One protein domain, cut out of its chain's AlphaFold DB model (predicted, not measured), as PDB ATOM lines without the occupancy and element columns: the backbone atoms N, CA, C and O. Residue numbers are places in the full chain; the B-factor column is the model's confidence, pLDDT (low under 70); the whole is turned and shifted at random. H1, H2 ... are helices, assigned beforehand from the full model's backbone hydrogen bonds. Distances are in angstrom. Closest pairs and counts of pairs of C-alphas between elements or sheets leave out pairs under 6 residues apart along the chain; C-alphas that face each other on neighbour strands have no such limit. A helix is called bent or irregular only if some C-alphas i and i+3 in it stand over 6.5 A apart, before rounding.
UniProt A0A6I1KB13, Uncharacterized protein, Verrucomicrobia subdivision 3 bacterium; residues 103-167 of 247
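What this domain is: This is residues 103 to 167 of the 247 residues of an uncharacterized protein of Verrucomicrobia subdivision 3 bacterium (UniProt A0A6I1KB13). Two long helices, H2 and H1, run opposite ways as a narrow V, joined at one end by a tight turn and open at the other, where residues 103 to 119 and 153 to 167 stand free. The all-helix printed part has 65 residues with two named helices, H1 then H2, and no named strand. The rod spans 47 by 21 by 18 A and is only just loose, close to extended, with a radius of gyration of the C-alphas of 15.7 A.

Where its parts are: H2, residues 138 to 165, is 42.2 A long and ends at C-alpha 165 (-68.173, 17.509, -17.753). It has a kink of 35 degrees near residue 159 and is only just irregular: C-alphas 158 and 161 are 6.9 A apart. H1, residues 108 to 134, is 38.5 A long and begins at C-alpha 108 (-55.567, 23.713, -28.234).

How they stand to each other: H1 and H2 are close but not clearly touching; their closest C-alphas, of Phe 131 and Ala 141, are 7.0 A apart. They run opposite ways at a shallow tilt of 13 degrees. Every O i to N i+4 pair is within hydrogen-bond range in H1, and 19 of 24 in H2.

The domain as a whole: The two farthest C-alphas, of Gly 104 and Asn 137, are 48.1 A apart. The printed part has no cut. Mean pLDDT of the printed part is 75.3; 12 residues are under 70, among them 103 to 107.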
ATOM      1  N   VAL A 103     -56.256  30.487 -28.603       48.44
ATOM      2  CA  VAL A 103     -57.628  30.648 -28.055       48.44
ATOM      3  C   VAL A 103     -58.743  30.233 -29.043       48.44
ATOM      4  O   VAL A 103     -59.908  30.167 -28.667       48.44
ATOM      5  N   GLY A 104     -58.420  29.881 -30.292       46.91
ATOM      6  CA  GLY A 104     -59.424  29.612 -31.334       46.91
ATOM      7  C   GLY A 104     -59.741  28.147 -31.665       46.91
ATOM      8  O   GLY A 104     -60.664  27.912 -32.438       46.91
ATOM      9  N   SER A 105     -59.007  27.156 -31.141       53.50
ATOM     10  CA  SER A 105     -59.171  25.753 -31.566       53.50
ATOM     11  C   SER A 105     -59.559  24.834 -30.410       53.50
ATOM     12  O   SER A 105     -58.871  24.782 -29.390       53.50
ATOM     13  N   SER A 106     -60.615  24.034 -30.596       60.12
ATOM     14  CA  SER A 106     -61.069  23.001 -29.648       60.12
ATOM     15  C   SER A 106     -60.002  21.936 -29.343       60.12
ATOM     16  O   SER A 106     -60.112  21.221 -28.350       60.12
ATOM     17  N   SER A 107     -58.931  21.864 -30.142       60.12
ATOM     18  CA  SER A 107     -57.765  20.999 -29.919       60.12
ATOM     19  C   SER A 107     -56.608  21.659 -29.150       60.12
ATOM     20  O   SER A 107     -55.677  20.960 -28.742       60.12
ATOM     21  N   GLY A 108     -56.655  22.973 -28.891       70.88
ATOM     22  CA  GLY A 108     -55.567  23.713 -28.234       70.88
ATOM     23  C   GLY A 108     -55.262  23.216 -26.815       70.88
ATOM     24  O   GLY A 108     -54.104  23.142 -26.404       70.88
ATOM     25  N   TRP A 109     -56.288  22.757 -26.095       77.06
ATOM     26  CA  TRP A 109     -56.136  22.190 -24.752       77.06
ATOM     27  C   TRP A 109     -55.352  20.877 -24.740       77.06
ATOM     28  O   TRP A 109     -54.605  20.629 -23.795       77.06
ATOM     29  N   VAL A 110     -55.465  20.056 -25.791       77.50
ATOM     30  CA  VAL A 110     -54.724  18.788 -25.898       77.50
ATOM     31  C   VAL A 110     -53.234  19.062 -26.065       77.50
ATOM     32  O   VAL A 110     -52.420  18.415 -25.414       77.50
ATOM     33  N   VAL A 111     -52.871  20.062 -26.872       78.06
ATOM     34  CA  VAL A 111     -51.470  20.454 -27.084       78.06
ATOM     35  C   VAL A 111     -50.865  21.027 -25.803       78.06
ATOM     36  O   VAL A 111     -49.759  20.644 -25.425       78.06
ATOM     37  N   VAL A 112     -51.602  21.876 -25.080       80.62
ATOM     38  CA  VAL A 112     -51.147  22.424 -23.790       80.62
ATOM     39  C   VAL A 112     -51.025  21.327 -22.728       80.62
ATOM     40  O   VAL A 112     -50.040  21.300 -21.986       80.62
ATOM     41  N   ALA A 113     -51.979  20.396 -22.659       77.12
ATOM     42  CA  ALA A 113     -51.927  19.267 -21.732       77.12
ATOM     43  C   ALA A 113     -50.753  18.325 -22.046       77.12
ATOM     44  O   ALA A 113     -50.024  17.933 -21.136       77.12
ATOM     45  N   LEU A 114     -50.521  18.023 -23.325       79.00
ATOM     46  CA  LEU A 114     -49.414  17.180 -23.770       79.00
ATOM     47  C   LEU A 114     -48.059  17.853 -23.514       79.00
ATOM     48  O   LEU A 114     -47.149  17.207 -23.005       79.00
ATOM     49  N   ALA A 115     -47.935  19.157 -23.775       78.81
ATOM     50  CA  ALA A 115     -46.721  19.916 -23.476       78.81
ATOM     51  C   ALA A 115     -46.422  19.946 -21.968       78.81
ATOM     52  O   ALA A 115     -45.282  19.729 -21.553       78.81
ATOM     53  N   LYS A 116     -47.445  20.141 -21.126       79.38
ATOM     54  CA  LYS A 116     -47.299  20.057 -19.663       79.38
ATOM     55  C   LYS A 116     -46.906  18.651 -19.207       79.38
ATOM     56  O   LYS A 116     -46.064  18.521 -18.322       79.38
ATOM     57  N   PHE A 117     -47.474  17.614 -19.820       79.38
ATOM     58  CA  PHE A 117     -47.142  16.223 -19.519       79.38
ATOM     59  C   PHE A 117     -45.695  15.883 -19.894       79.38
ATOM     60  O   PHE A 117     -44.967  15.343 -19.067       79.38
ATOM     61  N   ILE A 118     -45.246  16.262 -21.093       79.06
ATOM     62  CA  ILE A 118     -43.862  16.054 -21.543       79.06
ATOM     63  C   ILE A 118     -42.883  16.789 -20.621       79.06
ATOM     64  O   ILE A 118     -41.873  16.209 -20.227       79.06
ATOM     65  N   SER A 119     -43.205  18.015 -20.201       84.19
ATOM     66  CA  SER A 119     -42.399  18.747 -19.217       84.19
ATOM     67  C   SER A 119     -42.349  18.038 -17.861       84.19
ATOM     68  O   SER A 119     -41.272  17.916 -17.284       84.19
ATOM     69  N   LEU A 120     -43.469  17.507 -17.360       81.69
ATOM     70  CA  LEU A 120     -43.507  16.746 -16.101       81.69
ATOM     71  C   LEU A 120     -42.683  15.454 -16.175       81.69
ATOM     72  O   LEU A 120     -41.905  15.167 -15.266       81.69
ATOM     73  N   VAL A 121     -42.816  14.698 -17.267       84.44
ATOM     74  CA  VAL A 121     -42.054  13.460 -17.491       84.44
ATOM     75  C   VAL A 121     -40.566  13.764 -17.665       84.44
ATOM     76  O   VAL A 121     -39.732  13.074 -17.081       84.44
ATOM     77  N   GLY A 122     -40.223  14.820 -18.405       84.88
ATOM     78  CA  GLY A 122     -38.844  15.269 -18.597       84.88
ATOM     79  C   GLY A 122     -38.185  15.704 -17.290       84.88
ATOM     80  O   GLY A 122     -37.065  15.286 -17.000       84.88
ATOM     81  N   VAL A 123     -38.900  16.463 -16.454       84.88
ATOM     82  CA  VAL A 123     -38.426  16.857 -15.119       84.88
ATOM     83  C   VAL A 123     -38.243  15.622 -14.231       84.88
ATOM     84  O   VAL A 123     -37.189  15.470 -13.615       84.88
ATOM     85  N   GLY A 124     -39.204  14.694 -14.215       82.81
ATOM     86  CA  GLY A 124     -39.089  13.444 -13.458       82.81
ATOM     87  C   GLY A 124     -37.890  12.588 -13.885       82.81
ATOM     88  O   GLY A 124     -37.122  12.127 -13.039       82.81
ATOM     89  N   ALA A 125     -37.680  12.427 -15.194       79.56
ATOM     90  CA  ALA A 125     -36.551  11.679 -15.749       79.56
ATOM     91  C   ALA A 125     -35.201  12.353 -15.451       79.56
ATOM     92  O   ALA A 125     -34.231  11.667 -15.123       79.56
ATOM     93  N   PHE A 126     -35.138  13.687 -15.501       78.62
ATOM     94  CA  PHE A 126     -33.946  14.451 -15.138       78.62
ATOM     95  C   PHE A 126     -33.580  14.259 -13.662       78.62
ATOM     96  O   PHE A 126     -32.429  13.959 -13.346       78.62
ATOM     97  N   PHE A 127     -34.554  14.328 -12.754       74.44
ATOM     98  CA  PHE A 127     -34.304  14.078 -11.333       74.44
ATOM     99  C   PHE A 127     -33.906  12.625 -11.047       74.44
ATOM    100  O   PHE A 127     -33.005  12.396 -10.240       74.44
ATOM    101  N   ALA A 128     -34.491  11.647 -11.743       75.38
ATOM    102  CA  ALA A 128     -34.065  10.249 -11.653       75.38
ATOM    103  C   ALA A 128     -32.621  10.048 -12.157       75.38
ATOM    104  O   ALA A 128     -31.844   9.308 -11.550       75.38
ATOM    105  N   TYR A 129     -32.230  10.748 -13.228       80.31
ATOM    106  CA  TYR A 129     -30.859  10.752 -13.738       80.31
ATOM    107  C   TYR A 129     -29.876  11.379 -12.742       80.31
ATOM    108  O   TYR A 129     -28.812  10.806 -12.490       80.31
ATOM    109  N   LEU A 130     -30.232  12.520 -12.141       76.00
ATOM    110  CA  LEU A 130     -29.431  13.155 -11.092       76.00
ATOM    111  C   LEU A 130     -29.288  12.235  -9.875       76.00
ATOM    112  O   LEU A 130     -28.185  12.072  -9.362       76.00
ATOM    113  N   PHE A 131     -30.368  11.574  -9.457       68.50
ATOM    114  CA  PHE A 131     -30.353  10.602  -8.367       68.50
ATOM    115  C   PHE A 131     -29.375   9.449  -8.635       68.50
ATOM    116  O   PHE A 131     -28.572   9.101  -7.768       68.50
ATOM    117  N   PHE A 132     -29.407   8.888  -9.846       71.56
ATOM    118  CA  PHE A 132     -28.580   7.737 -10.199       71.56
ATOM    119  C   PHE A 132     -27.096   8.094 -10.361       71.56
ATOM    120  O   PHE A 132     -26.232   7.315  -9.959       71.56
ATOM    121  N   ASN A 133     -26.789   9.270 -10.915       74.25
ATOM    122  CA  ASN A 133     -25.408   9.662 -11.207       74.25
ATOM    123  C   ASN A 133     -24.710  10.368 -10.045       74.25
ATOM    124  O   ASN A 133     -23.509  10.179  -9.864       74.25
ATOM    125  N   LEU A 134     -25.424  11.159  -9.240       73.69
ATOM    126  CA  LEU A 134     -24.784  12.008  -8.228       73.69
ATOM    127  C   LEU A 134     -24.646  11.350  -6.851       73.69
ATOM    128  O   LEU A 134     -24.147  12.004  -5.939       73.69
ATOM    129  N   ARG A 135     -25.067  10.083  -6.670       69.81
ATOM    130  CA  ARG A 135     -25.051   9.393  -5.357       69.81
ATOM    131  C   ARG A 135     -25.595  10.299  -4.237       69.81
ATOM    132  O   ARG A 135     -25.052  10.353  -3.133       69.81
ATOM    133  N   LEU A 136     -26.640  11.065  -4.551       61.44
ATOM    134  CA  LEU A 136     -27.158  12.072  -3.636       61.44
ATOM    135  C   LEU A 136     -27.654  11.409  -2.352       61.44
ATOM    136  O   LEU A 136     -28.248  10.331  -2.368       61.44
ATOM    137  N   ASN A 137     -27.385  12.094  -1.242       72.62
ATOM    138  CA  ASN A 137     -27.789  11.698   0.095       72.62
ATOM    139  C   ASN A 137     -29.296  11.383   0.104       72.62
ATOM    140  O   ASN A 137     -30.110  12.193  -0.351       72.62
ATOM    141  N   THR A 138     -29.661  10.202   0.597       72.69
ATOM    142  CA  THR A 138     -31.015   9.618   0.521       72.69
ATOM    143  C   THR A 138     -32.105  10.552   1.057       72.69
ATOM    144  O   THR A 138     -33.228  10.535   0.556       72.69
ATOM    145  N   GLY A 139     -31.765  11.430   2.007       78.00
ATOM    146  CA  GLY A 139     -32.675  12.442   2.546       78.00
ATOM    147  C   GLY A 139     -33.122  13.507   1.536       78.00
ATOM    148  O   GLY A 139     -34.301  13.853   1.508       78.00
ATOM    149  N   LEU A 140     -32.233  13.997   0.662       78.00
ATOM    150  CA  LEU A 140     -32.601  15.024  -0.324       78.00
ATOM    151  C   LEU A 140     -33.520  14.440  -1.406       78.00
ATOM    152  O   LEU A 140     -34.487  15.076  -1.813       78.00
ATOM    153  N   ALA A 141     -33.263  13.192  -1.805       68.81
ATOM    154  CA  ALA A 141     -34.096  12.472  -2.763       68.81
ATOM    155  C   ALA A 141     -35.529  12.271  -2.248       68.81
ATOM    156  O   ALA A 141     -36.484  12.429  -3.007       68.81
ATOM    157  N   PHE A 142     -35.687  11.978  -0.953       75.56
ATOM    158  CA  PHE A 142     -37.004  11.844  -0.334       75.56
ATOM    159  C   PHE A 142     -37.775  13.170  -0.338       75.56
ATOM    160  O   PHE A 142     -38.959  13.186  -0.667       75.56
ATOM    161  N   ILE A 143     -37.100  14.290  -0.051       78.75
ATOM    162  CA  ILE A 143     -37.711  15.626  -0.092       78.75
ATOM    163  C   ILE A 143     -38.142  15.976  -1.519       78.75
ATOM    164  O   ILE A 143     -39.279  16.391  -1.728       78.75
ATOM    165  N   THR A 144     -37.278  15.766  -2.516       78.06
ATOM    166  CA  THR A 144     -37.631  16.032  -3.917       78.06
ATOM    167  C   THR A 144     -38.801  15.164  -4.370       78.06
ATOM    168  O   THR A 144     -39.741  15.693  -4.962       78.06
ATOM    169  N   PHE A 145     -38.793  13.869  -4.038       80.06
ATOM    170  CA  PHE A 145     -39.892  12.962  -4.361       80.06
ATOM    171  C   PHE A 145     -41.206  13.413  -3.713       80.06
ATOM    172  O   PHE A 145     -42.218  13.527  -4.405       80.06
ATOM    173  N   ALA A 146     -41.184  13.736  -2.415       78.88
ATOM    174  CA  ALA A 146     -42.349  14.224  -1.682       78.88
ATOM    175  C   ALA A 146     -42.903  15.525  -2.281       78.88
ATOM    176  O   ALA A 146     -44.119  15.669  -2.407       78.88
ATOM    177  N   LEU A 147     -42.033  16.437  -2.726       84.00
ATOM    178  CA  LEU A 147     -42.450  17.664  -3.406       84.00
ATOM    179  C   LEU A 147     -43.065  17.375  -4.778       84.00
ATOM    180  O   LEU A 147     -44.131  17.904  -5.079       84.00
ATOM    181  N   THR A 148     -42.469  16.502  -5.594       82.56
ATOM    182  CA  THR A 148     -43.064  16.125  -6.891       82.56
ATOM    183  C   THR A 148     -44.393  15.392  -6.735       82.56
ATOM    184  O   THR A 148     -45.339  15.683  -7.467       82.56
ATOM    185  N   ALA A 149     -44.504  14.491  -5.758       80.94
ATOM    186  CA  ALA A 149     -45.748  13.797  -5.450       80.94
ATOM    187  C   ALA A 149     -46.809  14.776  -4.926       80.94
ATOM    188  O   ALA A 149     -47.956  14.724  -5.366       80.94
ATOM    189  N   GLY A 150     -46.418  15.718  -4.064       88.25
ATOM    190  CA  GLY A 150     -47.290  16.776  -3.557       88.25
ATOM    191  C   GLY A 150     -47.796  17.706  -4.660       88.25
ATOM    192  O   GLY A 150     -48.991  17.984  -4.718       88.25
ATOM    193  N   VAL A 151     -46.927  18.127  -5.586       85.00
ATOM    194  CA  VAL A 151     -47.315  18.954  -6.743       85.00
ATOM    195  C   VAL A 151     -48.224  18.171  -7.691       85.00
ATOM    196  O   VAL A 151     -49.238  18.703  -8.139       85.00
ATOM    197  N   SER A 152     -47.917  16.899  -7.958       82.19
ATOM    198  CA  SER A 152     -48.776  16.036  -8.775       82.19
ATOM    199  C   SER A 152     -50.152  15.838  -8.137       82.19
ATOM    200  O   SER A 152     -51.161  15.894  -8.837       82.19
ATOM    201  N   TRP A 153     -50.209  15.638  -6.819       83.50
ATOM    202  CA  TRP A 153     -51.461  15.514  -6.075       83.50
ATOM    203  C   TRP A 153     -52.257  16.820  -6.077       83.50
ATOM    204  O   TRP A 153     -53.461  16.805  -6.316       83.50
ATOM    205  N   TRP A 154     -51.596  17.960  -5.867       86.12
ATOM    206  CA  TRP A 154     -52.235  19.274  -5.893       86.12
ATOM    207  C   TRP A 154     -52.815  19.599  -7.273       86.12
ATOM    208  O   TRP A 154     -53.962  20.033  -7.372       86.12
ATOM    209  N   LEU A 155     -52.071  19.320  -8.348       79.94
ATOM    210  CA  LEU A 155     -52.583  19.418  -9.716       79.94
ATOM    211  C   LEU A 155     -53.762  18.463  -9.935       79.94
ATOM    212  O   LEU A 155     -54.779  18.866 -10.486       79.94
ATOM    213  N   TRP A 156     -53.686  17.221  -9.461       81.12
ATOM    214  CA  TRP A 156     -54.821  16.305  -9.562       81.12
ATOM    215  C   TRP A 156     -56.058  16.867  -8.852       81.12
ATOM    216  O   TRP A 156     -57.099  16.998  -9.482       81.12
ATOM    217  N   ALA A 157     -55.932  17.308  -7.598       77.19
ATOM    218  CA  ALA A 157     -57.038  17.842  -6.803       77.19
ATOM    219  C   ALA A 157     -57.637  19.138  -7.374       77.19
ATOM    220  O   ALA A 157     -58.847  19.342  -7.298       77.19
ATOM    221  N   THR A 158     -56.807  20.001  -7.964       79.94
ATOM    222  CA  THR A 158     -57.252  21.294  -8.511       79.94
ATOM    223  C   THR A 158     -57.971  21.126  -9.848       79.94
ATOM    224  O   THR A 158     -58.911  21.862 -10.140       79.94
ATOM    225  N   TYR A 159     -57.559  20.149 -10.660       73.56
ATOM    226  CA  TYR A 159     -58.137  19.932 -11.987       73.56
ATOM    227  C   TYR A 159     -59.224  18.838 -12.012       73.56
ATOM    228  O   TYR A 159     -60.063  18.865 -12.912       73.56
ATOM    229  N   LEU A 160     -59.316  17.967 -10.994       78.44
ATOM    230  CA  LEU A 160     -60.393  16.970 -10.837       78.44
ATOM    231  C   LEU A 160     -61.816  17.533 -11.019       78.44
ATOM    232  O   LEU A 160     -62.603  16.911 -11.734       78.44
ATOM    233  N   PRO A 161     -62.176  18.698 -10.436       73.69
ATOM    234  CA  PRO A 161     -63.537  19.225 -10.521       73.69
ATOM    235  C   PRO A 161     -63.909  19.658 -11.942       73.69
ATOM    236  O   PRO A 161     -65.072  19.587 -12.331       73.69
ATOM    237  N   THR A 162     -62.919  20.069 -12.740       70.06
ATOM    238  CA  THR A 162     -63.135  20.504 -14.130       70.06
ATOM    239  C   THR A 162     -63.396  19.341 -15.087       70.06
ATOM    240  O   THR A 162     -63.850  19.558 -16.206       70.06
ATOM    241  N   TRP A 163     -63.153  18.101 -14.652       63.06
ATOM    242  CA  TRP A 163     -63.319  16.895 -15.469       63.06
ATOM    243  C   TRP A 163     -64.689  16.232 -15.313       63.06
ATOM    244  O   TRP A 163     -64.965  15.243 -15.985       63.06
ATOM    245  N   ALA A 164     -65.573  16.774 -14.473       60.66
ATOM    246  CA  ALA A 164     -66.926  16.243 -14.307       60.66
ATOM    247  C   ALA A 164     -67.798  16.381 -15.576       60.66
ATOM    248  O   ALA A 164     -68.851  15.755 -15.662       60.66
ATOM    249  N   THR A 165     -67.372  17.173 -16.565       72.25
ATOM    250  CA  THR A 165     -68.173  17.509 -17.753       72.25
ATOM    251  C   THR A 165     -67.633  16.956 -19.077       72.25
ATOM    252  O   THR A 165     -68.284  17.143 -20.102       72.25
ATOM    253  N   ALA A 166     -66.497  16.243 -19.096       65.06
ATOM    254  CA  ALA A 166     -65.934  15.667 -20.323       65.06
ATOM    255  C   ALA A 166     -65.348  14.254 -20.106       65.06
ATOM    256  O   ALA A 166     -64.714  14.005 -19.080       65.06
ATOM    257  N   PRO A 167     -65.525  13.313 -21.057       71.56
ATOM    258  CA  PRO A 167     -64.996  11.958 -20.930       71.56
ATOM    259  C   PRO A 167     -63.456  11.945 -21.007       71.56
ATOM    260  O   PRO A 167     -62.883  12.587 -21.893       71.56
TER     261      PRO A 167